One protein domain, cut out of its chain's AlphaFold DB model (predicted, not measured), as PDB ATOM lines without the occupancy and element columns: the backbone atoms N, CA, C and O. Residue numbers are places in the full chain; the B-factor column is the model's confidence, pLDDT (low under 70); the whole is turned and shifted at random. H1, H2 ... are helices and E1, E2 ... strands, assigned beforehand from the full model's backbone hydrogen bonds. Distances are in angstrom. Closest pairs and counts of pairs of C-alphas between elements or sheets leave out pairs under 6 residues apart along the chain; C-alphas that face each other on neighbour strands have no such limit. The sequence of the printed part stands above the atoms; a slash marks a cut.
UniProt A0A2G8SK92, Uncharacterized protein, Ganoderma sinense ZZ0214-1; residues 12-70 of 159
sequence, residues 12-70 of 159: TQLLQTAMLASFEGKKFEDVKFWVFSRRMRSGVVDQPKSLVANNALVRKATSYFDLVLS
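What this domain is: This is residues 12 to 70 of the 159 residues of an uncharacterized protein of Ganoderma sinense ZZ0214-1 (UniProt A0A2G8SK92). A long two-stranded hairpin, E1 and E2, reaches out as an arm from a small head of three short helices. In the head H1 and H2 lie side by side, running opposite ways, and H3 folds back from the end of H2. The printed part has 59 residues, with three named helices and two named strands that follow along the chain as H1, E1, E2, H2, H3; the sheet is E1 - E2, antiparallel, and the class is mixed, helices and strands. The whole is loose, with a radius of gyration of the C-alphas of 15.0 A, and only just elongated, spanning 46 by 23 by 22 A.

Where its parts are: Find C-alpha 31 at (-2.949, -53.099, 3.750); from there E1 runs through residues 31 to 39 over 24.7 A. E2, residues 45 to 53, comes back over 22.7 A and bends by 53 degrees at residue 48. H1, residues 12 to 22, begins at C-alpha 12 at (-2.988, -37.985, 19.828) and is 15.3 A long. H2 is residues 55 to 61, 9.8 A, and H3 is residues 63 to 68, 9.1 A, ending at C-alpha 68 at (-11.397, -58.441, 9.650).

How they stand to each other: Look first at the hairpin of E1 and E2, antiparallel at 152 degrees: N 33 and O 51 are 2.8 A apart, and N 46 and O 38 2.9 A, both within hydrogen-bond range. The closest C-alphas of E1 and H2 are those of Val 31 and Asn 55, 5.8 A. H1 and H2 touch, closest at the C-alphas of Thr 17 and Leu 57, 6.4 A, with a shallow tilt of 1 degrees, opposite ways. H2 and H3 touch only at the corner, closest at the C-alphas of Arg 59 and Asp 66, 5.0 A; their shallow tilt of 34 degrees, opposite ways, is only just short of steep. H3 is apart from H1, E1 and E2, and H1 is apart from E2. In H1 and H2 every O i to N i+4 pair is within hydrogen-bond range; in H3, 1 of 2.

The domain as a whole: The C-alphas of Phe 23 and Ser 42, the two farthest apart, are 46.9 A from each other. The printed part has no cut and no long link; H1 to E1 is short, and the other three links are tight. The mean pLDDT of the printed part is 90.6, and no printed residue is under 70.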
ATOM      1  N   THR A  12      -4.365 -37.822  19.336       96.44
ATOM      2  CA  THR A  12      -2.988 -37.985  19.828       96.44
ATOM      3  C   THR A  12      -2.540 -39.447  19.816       96.44
ATOM      4  O   THR A  12      -1.420 -39.729  19.401       96.44
ATOM      5  N   GLN A  13      -3.410 -40.389  20.199       94.62
ATOM      6  CA  GLN A  13      -3.105 -41.826  20.154       94.62
ATOM      7  C   GLN A  13      -2.930 -42.326  18.714       94.62
ATOM      8  O   GLN A  13      -2.027 -43.120  18.450       94.62
ATOM      9  N   LEU A  14      -3.752 -41.841  17.774       94.50
ATOM     10  CA  LEU A  14      -3.592 -42.147  16.348       94.50
ATOM     11  C   LEU A  14      -2.273 -41.582  15.798       94.50
ATOM     12  O   LEU A  14      -1.525 -42.314  15.160       94.50
ATOM     13  N   LEU A  15      -1.931 -40.326  16.106       95.94
ATOM     14  CA  LEU A  15      -0.659 -39.720  15.684       95.94
ATOM     15  C   LEU A  15       0.563 -40.451  16.262       95.94
ATOM     16  O   LEU A  15       1.522 -40.699  15.536       95.94
ATOM     17  N   GLN A  16       0.518 -40.850  17.536       95.75
ATOM     18  CA  GLN A  16       1.574 -41.655  18.153       95.75
ATOM     19  C   GLN A  16       1.715 -43.020  17.462       95.75
ATOM     20  O   GLN A  16       2.828 -43.455  17.186       95.75
ATOM     21  N   THR A  17       0.595 -43.671  17.136       94.88
ATOM     22  CA  THR A  17       0.588 -44.957  16.418       94.88
ATOM     23  C   THR A  17       1.169 -44.804  15.007       94.88
ATOM     24  O   THR A  17       2.000 -45.613  14.607       94.88
ATOM     25  N   ALA A  18       0.822 -43.730  14.287       94.44
ATOM     26  CA  ALA A  18       1.374 -43.420  12.965       94.44
ATOM     27  C   ALA A  18       2.893 -43.206  13.021       94.44
ATOM     28  O   ALA A  18       3.638 -43.731  12.196       94.44
ATOM     29  N   MET A  19       3.359 -42.453  14.019       94.50
ATOM     30  CA  MET A  19       4.780 -42.180  14.212       94.50
ATOM     31  C   MET A  19       5.568 -43.464  14.495       94.50
ATOM     32  O   MET A  19       6.624 -43.666  13.904       94.50
ATOM     33  N   LEU A  20       5.040 -44.353  15.343       94.31
ATOM     34  CA  LEU A  20       5.657 -45.650  15.633       94.31
ATOM     35  C   LEU A  20       5.687 -46.563  14.398       94.31
ATOM     36  O   LEU A  20       6.738 -47.124  14.100       94.31
ATOM     37  N   ALA A  21       4.586 -46.656  13.646       92.81
ATOM     38  CA  ALA A  21       4.524 -47.449  12.416       92.81
ATOM     39  C   ALA A  21       5.526 -46.961  11.349       92.81
ATOM     40  O   ALA A  21       6.166 -47.771  10.682       92.81
ATOM     41  N   SER A  22       5.734 -45.643  11.239       92.62
ATOM     42  CA  SER A  22       6.732 -45.048  10.334       92.62
ATOM     43  C   SER A  22       8.186 -45.408  10.696       92.62
ATOM     44  O   SER A  22       9.058 -45.426   9.828       92.62
ATOM     45  N   PHE A  23       8.465 -45.757  11.958       93.62
ATOM     46  CA  PHE A  23       9.806 -46.153  12.405       93.62
ATOM     47  C   PHE A  23      10.134 -47.647  12.223       93.62
ATOM     48  O   PHE A  23      11.290 -48.021  12.415       93.62
ATOM     49  N   GLU A  24       9.191 -48.508  11.817       88.31
ATOM     50  CA  GLU A  24       9.461 -49.952  11.641       88.31
ATOM     51  C   GLU A  24      10.372 -50.298  10.441       88.31
ATOM     52  O   GLU A  24      10.725 -51.463  10.253       88.31
ATOM     53  N   GLY A  25      10.754 -49.321   9.609       84.69
ATOM     54  CA  GLY A  25      11.647 -49.531   8.458       84.69
ATOM     55  C   GLY A  25      11.018 -50.295   7.282       84.69
ATOM     56  O   GLY A  25      11.723 -50.670   6.346       84.69
ATOM     57  N   LYS A  26       9.701 -50.521   7.320       87.56
ATOM     58  CA  LYS A  26       8.884 -51.091   6.235       87.56
ATOM     59  C   LYS A  26       8.219 -49.966   5.422       87.56
ATOM     60  O   LYS A  26       8.298 -48.799   5.805       87.56
ATOM     61  N   LYS A  27       7.524 -50.307   4.323       91.12
ATOM     62  CA  LYS A  27       6.530 -49.390   3.723       91.12
ATOM     63  C   LYS A  27       5.500 -49.025   4.807       91.12
ATOM     64  O   LYS A  27       5.146 -49.876   5.621       91.12
ATOM     65  N   PHE A  28       5.063 -47.766   4.839       93.81
ATOM     66  CA  PHE A  28       4.098 -47.293   5.837       93.81
ATOM     67  C   PHE A  28       2.705 -47.876   5.578       93.81
ATOM     68  O   PHE A  28       1.979 -48.219   6.511       93.81
ATOM     69  N   GLU A  29       2.354 -48.030   4.307       94.31
ATOM     70  CA  GLU A  29       1.181 -48.749   3.847       94.31
ATOM     71  C   GLU A  29       1.480 -50.253   3.781       94.31
ATOM     72  O   GLU A  29       2.418 -50.679   3.106       94.31
ATOM     73  N   ASP A  30       0.669 -51.048   4.479       92.50
ATOM     74  CA  ASP A  30       0.793 -52.508   4.598       92.50
ATOM     75  C   ASP A  30      -0.550 -53.250   4.412       92.50
ATOM     76  O   ASP A  30      -0.590 -54.479   4.459       92.50
ATOM     77  N   VAL A  31      -1.650 -52.529   4.147       93.12
ATOM     78  CA  VAL A  31      -2.949 -53.099   3.750       93.12
ATOM     79  C   VAL A  31      -3.512 -52.390   2.513       93.12
ATOM     80  O   VAL A  31      -3.380 -51.172   2.355       93.12
ATOM     81  N   LYS A  32      -4.151 -53.156   1.617       93.50
ATOM     82  CA  LYS A  32      -4.823 -52.672   0.400       93.50
ATOM     83  C   LYS A  32      -6.281 -53.130   0.394       93.50
ATOM     84  O   LYS A  32      -6.553 -54.322   0.322       93.50
ATOM     85  N   PHE A  33      -7.207 -52.179   0.373       92.00
ATOM     86  CA  PHE A  33      -8.626 -52.416   0.116       92.00
ATOM     87  C   PHE A  33      -8.934 -52.185  -1.364       92.00
ATOM     88  O   PHE A  33      -8.390 -51.265  -1.979       92.00
ATOM     89  N   TRP A  34      -9.841 -52.974  -1.935       91.19
ATOM     90  CA  TRP A  34     -10.373 -52.741  -3.277       91.19
ATOM     91  C   TRP A  34     -11.805 -52.223  -3.177       91.19
ATOM     92  O   TRP A  34     -12.667 -52.891  -2.612       91.19
ATOM     93  N   VAL A  35     -12.059 -51.033  -3.723       91.12
ATOM     94  CA  VAL A  35     -13.364 -50.362  -3.643       91.12
ATOM     95  C   VAL A  35     -13.846 -50.002  -5.044       91.12
ATOM     96  O   VAL A  35     -13.121 -49.374  -5.817       91.12
ATOM     97  N   PHE A  36     -15.075 -50.396  -5.382       90.06
ATOM     98  CA  PHE A  36     -15.715 -50.017  -6.641       90.06
ATOM     99  C   PHE A  36     -16.086 -48.536  -6.612       90.06
ATOM    100  O   PHE A  36     -16.695 -48.053  -5.660       90.06
ATOM    101  N   SER A  37     -15.670 -47.805  -7.644       88.56
ATOM    102  CA  SER A  37     -15.741 -46.336  -7.658       88.56
ATOM    103  C   SER A  37     -16.785 -45.766  -8.614       88.56
ATOM    104  O   SER A  37     -16.941 -44.547  -8.691       88.56
ATOM    105  N   ARG A  38     -17.492 -46.634  -9.344       87.81
ATOM    106  CA  ARG A  38     -18.528 -46.266 -10.303       87.81
ATOM    107  C   ARG A  38     -19.687 -47.260 -10.242       87.81
ATOM    108  O   ARG A  38     -19.499 -48.436  -9.941       87.81
ATOM    109  N   ARG A  39     -20.886 -46.765 -10.549       87.19
ATOM    110  CA  ARG A  39     -22.076 -47.567 -10.833       87.19
ATOM    111  C   ARG A  39     -22.541 -47.253 -12.251       87.19
ATOM    112  O   ARG A  39     -22.637 -46.082 -12.625       87.19
ATOM    113  N   MET A  40     -22.782 -48.282 -13.051       85.50
ATOM    114  CA  MET A  40     -23.341 -48.152 -14.393       85.50
ATOM    115  C   MET A  40     -24.847 -47.864 -14.334       85.50
ATOM    116  O   MET A  40     -25.507 -48.141 -13.334       85.50
ATOM    117  N   ARG A  41     -25.427 -47.377 -15.442       85.00
ATOM    118  CA  ARG A  41     -26.892 -47.216 -15.571       85.00
ATOM    119  C   ARG A  41     -27.667 -48.534 -15.452       85.00
ATOM    120  O   ARG A  41     -28.854 -48.491 -15.167       85.00
ATOM    121  N   SER A  42     -27.011 -49.673 -15.670       82.25
ATOM    122  CA  SER A  42     -27.568 -51.014 -15.456       82.25
ATOM    123  C   SER A  42     -27.666 -51.421 -13.981       82.25
ATOM    124  O   SER A  42     -28.206 -52.478 -13.700       82.25
ATOM    125  N   GLY A  43     -27.132 -50.632 -13.041       80.50
ATOM    126  CA  GLY A  43     -27.057 -50.988 -11.617       80.50
ATOM    127  C   GLY A  43     -25.736 -51.651 -11.209       80.50
ATOM    128  O   GLY A  43     -25.328 -51.494 -10.055       80.50
ATOM    129  N   VAL A  44     -25.028 -52.271 -12.163       83.88
ATOM    130  CA  VAL A  44     -23.700 -52.887 -11.981       83.88
ATOM    131  C   VAL A  44     -22.716 -51.902 -11.348       83.88
ATOM    132  O   VAL A  44     -22.490 -50.817 -11.891       83.88
ATOM    133  N   VAL A  45     -22.084 -52.284 -10.235       86.69
ATOM    134  CA  VAL A  45     -20.906 -51.569  -9.712       86.69
ATOM    135  C   VAL A  45     -19.647 -52.045 -10.425       86.69
ATOM    136  O   VAL A  45     -19.466 -53.244 -10.626       86.69
ATOM    137  N   ASP A  46     -18.784 -51.114 -10.827       84.00
ATOM    138  CA  ASP A  46     -17.595 -51.404 -11.624       84.00
ATOM    139  C   ASP A  46     -16.410 -50.483 -11.274       84.00
ATOM    140  O   ASP A  46     -16.467 -49.653 -10.359       84.00
ATOM    141  N   GLN A  47     -15.294 -50.672 -11.984       87.19
ATOM    142  CA  GLN A  47     -14.051 -49.918 -11.798       87.19
ATOM    143  C   GLN A  47     -13.501 -49.997 -10.351       87.19
ATOM    144  O   GLN A  47     -13.544 -48.998  -9.614       87.19
ATOM    145  N   PRO A  48     -12.964 -51.167  -9.936       90.62
ATOM    146  CA  PRO A  48     -12.288 -51.314  -8.653       90.62
ATOM    147  C   PRO A  48     -11.035 -50.431  -8.602       90.62
ATOM    148  O   PRO A  48     -10.230 -50.404  -9.535       90.62
ATOM    149  N   LYS A  49     -10.862 -49.710  -7.494       91.69
ATOM    150  CA  LYS A  49      -9.683 -48.891  -7.191       91.69
ATOM    151  C   LYS A  49      -9.062 -49.346  -5.877       91.69
ATOM    152  O   LYS A  49      -9.773 -49.710  -4.942       91.69
ATOM    153  N   SER A  50      -7.736 -49.320  -5.815       93.06
ATOM    154  CA  SER A  50      -6.978 -49.632  -4.607       93.06
ATOM    155  C   SER A  50      -6.974 -48.441  -3.651       93.06
ATOM    156  O   SER A  50      -6.533 -47.354  -4.029       93.06
ATOM    157  N   LEU A  51      -7.388 -48.663  -2.408       93.62
ATOM    158  CA  LEU A  51      -7.135 -47.769  -1.282       93.62
ATOM    159  C   LEU A  51      -6.093 -48.433  -0.384       93.62
ATOM    160  O   LEU A  51      -6.329 -49.519   0.142       93.62
ATOM    161  N   VAL A  52      -4.935 -47.800  -0.233       94.62
ATOM    162  CA  VAL A  52      -3.855 -48.285   0.632       94.62
ATOM    163  C   VAL A  52      -3.902 -47.583   1.986       94.62
ATOM    164  O   VAL A  52      -4.267 -46.409   2.067       94.62
ATOM    165  N   ALA A  53      -3.569 -48.304   3.052       94.44
ATOM    166  CA  ALA A  53      -3.557 -47.780   4.411       94.44
ATOM    167  C   ALA A  53      -2.540 -48.528   5.287       94.44
ATOM    168  O   ALA A  53      -1.913 -49.492   4.848       94.44
ATOM    169  N   ASN A  54      -2.410 -48.086   6.538       94.31
ATOM    170  CA  ASN A  54      -1.657 -48.786   7.571       94.31
ATOM    171  C   ASN A  54      -2.603 -49.585   8.488       94.31
ATOM    172  O   ASN A  54      -3.480 -49.016   9.143       94.31
ATOM    173  N   ASN A  55      -2.391 -50.894   8.559       92.50
ATOM    174  CA  ASN A  55      -3.060 -51.893   9.386       92.50
ATOM    175  C   ASN A  55      -3.171 -51.453  10.852       92.50
ATOM    176  O   ASN A  55      -4.275 -51.360  11.392       92.50
ATOM    177  N   ALA A  56      -2.043 -51.103  11.480       92.56
ATOM    178  CA  ALA A  56      -2.010 -50.716  12.888       92.56
ATOM    179  C   ALA A  56      -2.861 -49.462  13.161       92.56
ATOM    180  O   ALA A  56      -3.560 -49.410  14.171       92.56
ATOM    181  N   LEU A  57      -2.872 -48.483  12.250       93.81
ATOM    182  CA  LEU A  57      -3.745 -47.309  12.345       93.81
ATOM    183  C   LEU A  57      -5.223 -47.633  12.145       93.81
ATOM    184  O   LEU A  57      -6.055 -47.162  12.921       93.81
ATOM    185  N   VAL A  58      -5.555 -48.419  11.122       93.81
ATOM    186  CA  VAL A  58      -6.941 -48.763  10.776       93.81
ATOM    187  C   VAL A  58      -7.589 -49.591  11.893       93.81
ATOM    188  O   VAL A  58      -8.706 -49.285  12.315       93.81
ATOM    189  N   ARG A  59      -6.850 -50.553  12.456       92.38
ATOM    190  CA  ARG A  59      -7.250 -51.310  13.654       92.38
ATOM    191  C   ARG A  59      -7.343 -50.433  14.899       92.38
ATOM    192  O   ARG A  59      -8.300 -50.540  15.657       92.38
ATOM    193  N   LYS A  60      -6.395 -49.507  15.101       92.56
ATOM    194  CA  LYS A  60      -6.456 -48.570  16.235       92.56
ATOM    195  C   LYS A  60      -7.683 -47.660  16.164       92.56
ATOM    196  O   LYS A  60      -8.224 -47.330  17.215       92.56
ATOM    197  N   ALA A  61      -8.091 -47.259  14.958       91.81
ATOM    198  CA  ALA A  61      -9.232 -46.383  14.700       91.81
ATOM    199  C   ALA A  61     -10.589 -47.044  14.997       91.81
ATOM    200  O   ALA A  61     -11.483 -46.366  15.505       91.81
ATOM    201  N   THR A  62     -10.753 -48.336  14.696       90.94
ATOM    202  CA  THR A  62     -11.992 -49.077  14.971       90.94
ATOM    203  C   THR A  62     -11.756 -50.577  15.157       90.94
ATOM    204  O   THR A  62     -11.079 -51.230  14.361       90.94
ATOM    205  N   SER A  63     -12.421 -51.141  16.167       88.75
ATOM    206  CA  SER A  63     -12.427 -52.576  16.476       88.75
ATOM    207  C   SER A  63     -13.094 -53.442  15.399       88.75
ATOM    208  O   SER A  63     -12.943 -54.662  15.418       88.75
ATOM    209  N   TYR A  64     -13.789 -52.844  14.425       89.00
ATOM    210  CA  TYR A  64     -14.274 -53.569  13.247       89.00
ATOM    211  C   TYR A  64     -13.114 -54.209  12.468       89.00
ATOM    212  O   TYR A  64     -13.128 -55.407  12.183       89.00
ATOM    213  N   PHE A  65     -12.063 -53.431  12.183       90.56
ATOM    214  CA  PHE A  65     -10.915 -53.929  11.430       90.56
ATOM    215  C   PHE A  65      -9.966 -54.783  12.273       90.56
ATOM    216  O   PHE A  65      -9.197 -55.542  11.692       90.56
ATOM    217  N   ASP A  66     -10.041 -54.735  13.610       87.88
ATOM    218  CA  ASP A  66      -9.377 -55.739  14.454       87.88
ATOM    219  C   ASP A  66      -9.852 -57.151  14.102       87.88
ATOM    220  O   ASP A  66      -9.026 -58.050  14.014       87.88
ATOM    221  N   LEU A  67     -11.154 -57.347  13.866       86.06
ATOM    222  CA  LEU A  67     -11.698 -58.654  13.489       86.06
ATOM    223  C   LEU A  67     -11.290 -59.020  12.059       86.06
ATOM    224  O   LEU A  67     -10.624 -60.038  11.863       86.06
ATOM    225  N   VAL A  68     -11.620 -58.167  11.083       86.00
ATOM    226  CA  VAL A  68     -11.397 -58.441   9.650       86.00
ATOM    227  C   VAL A  68      -9.912 -58.657   9.329       86.00
ATOM    228  O   VAL A  68      -9.579 -59.558   8.566       86.00
ATOM    229  N   LEU A  69      -9.002 -57.884   9.938       87.31
ATOM    230  CA  LEU A  69      -7.556 -57.954   9.675       87.31
ATOM    231  C   LEU A  69      -6.781 -58.842  10.672       87.31
ATOM    232  O   LEU A  69      -5.550 -58.853  10.642       87.31
ATOM    233  N   SER A  70      -7.456 -59.587  11.560       82.00
ATOM    234  CA  SER A  70      -6.783 -60.543  12.468       82.00
ATOM    235  C   SER A  70      -6.398 -61.878  11.820       82.00
ATOM    236  O   SER A  70      -5.653 -62.648  12.428       82.00
TER     237      SER A  70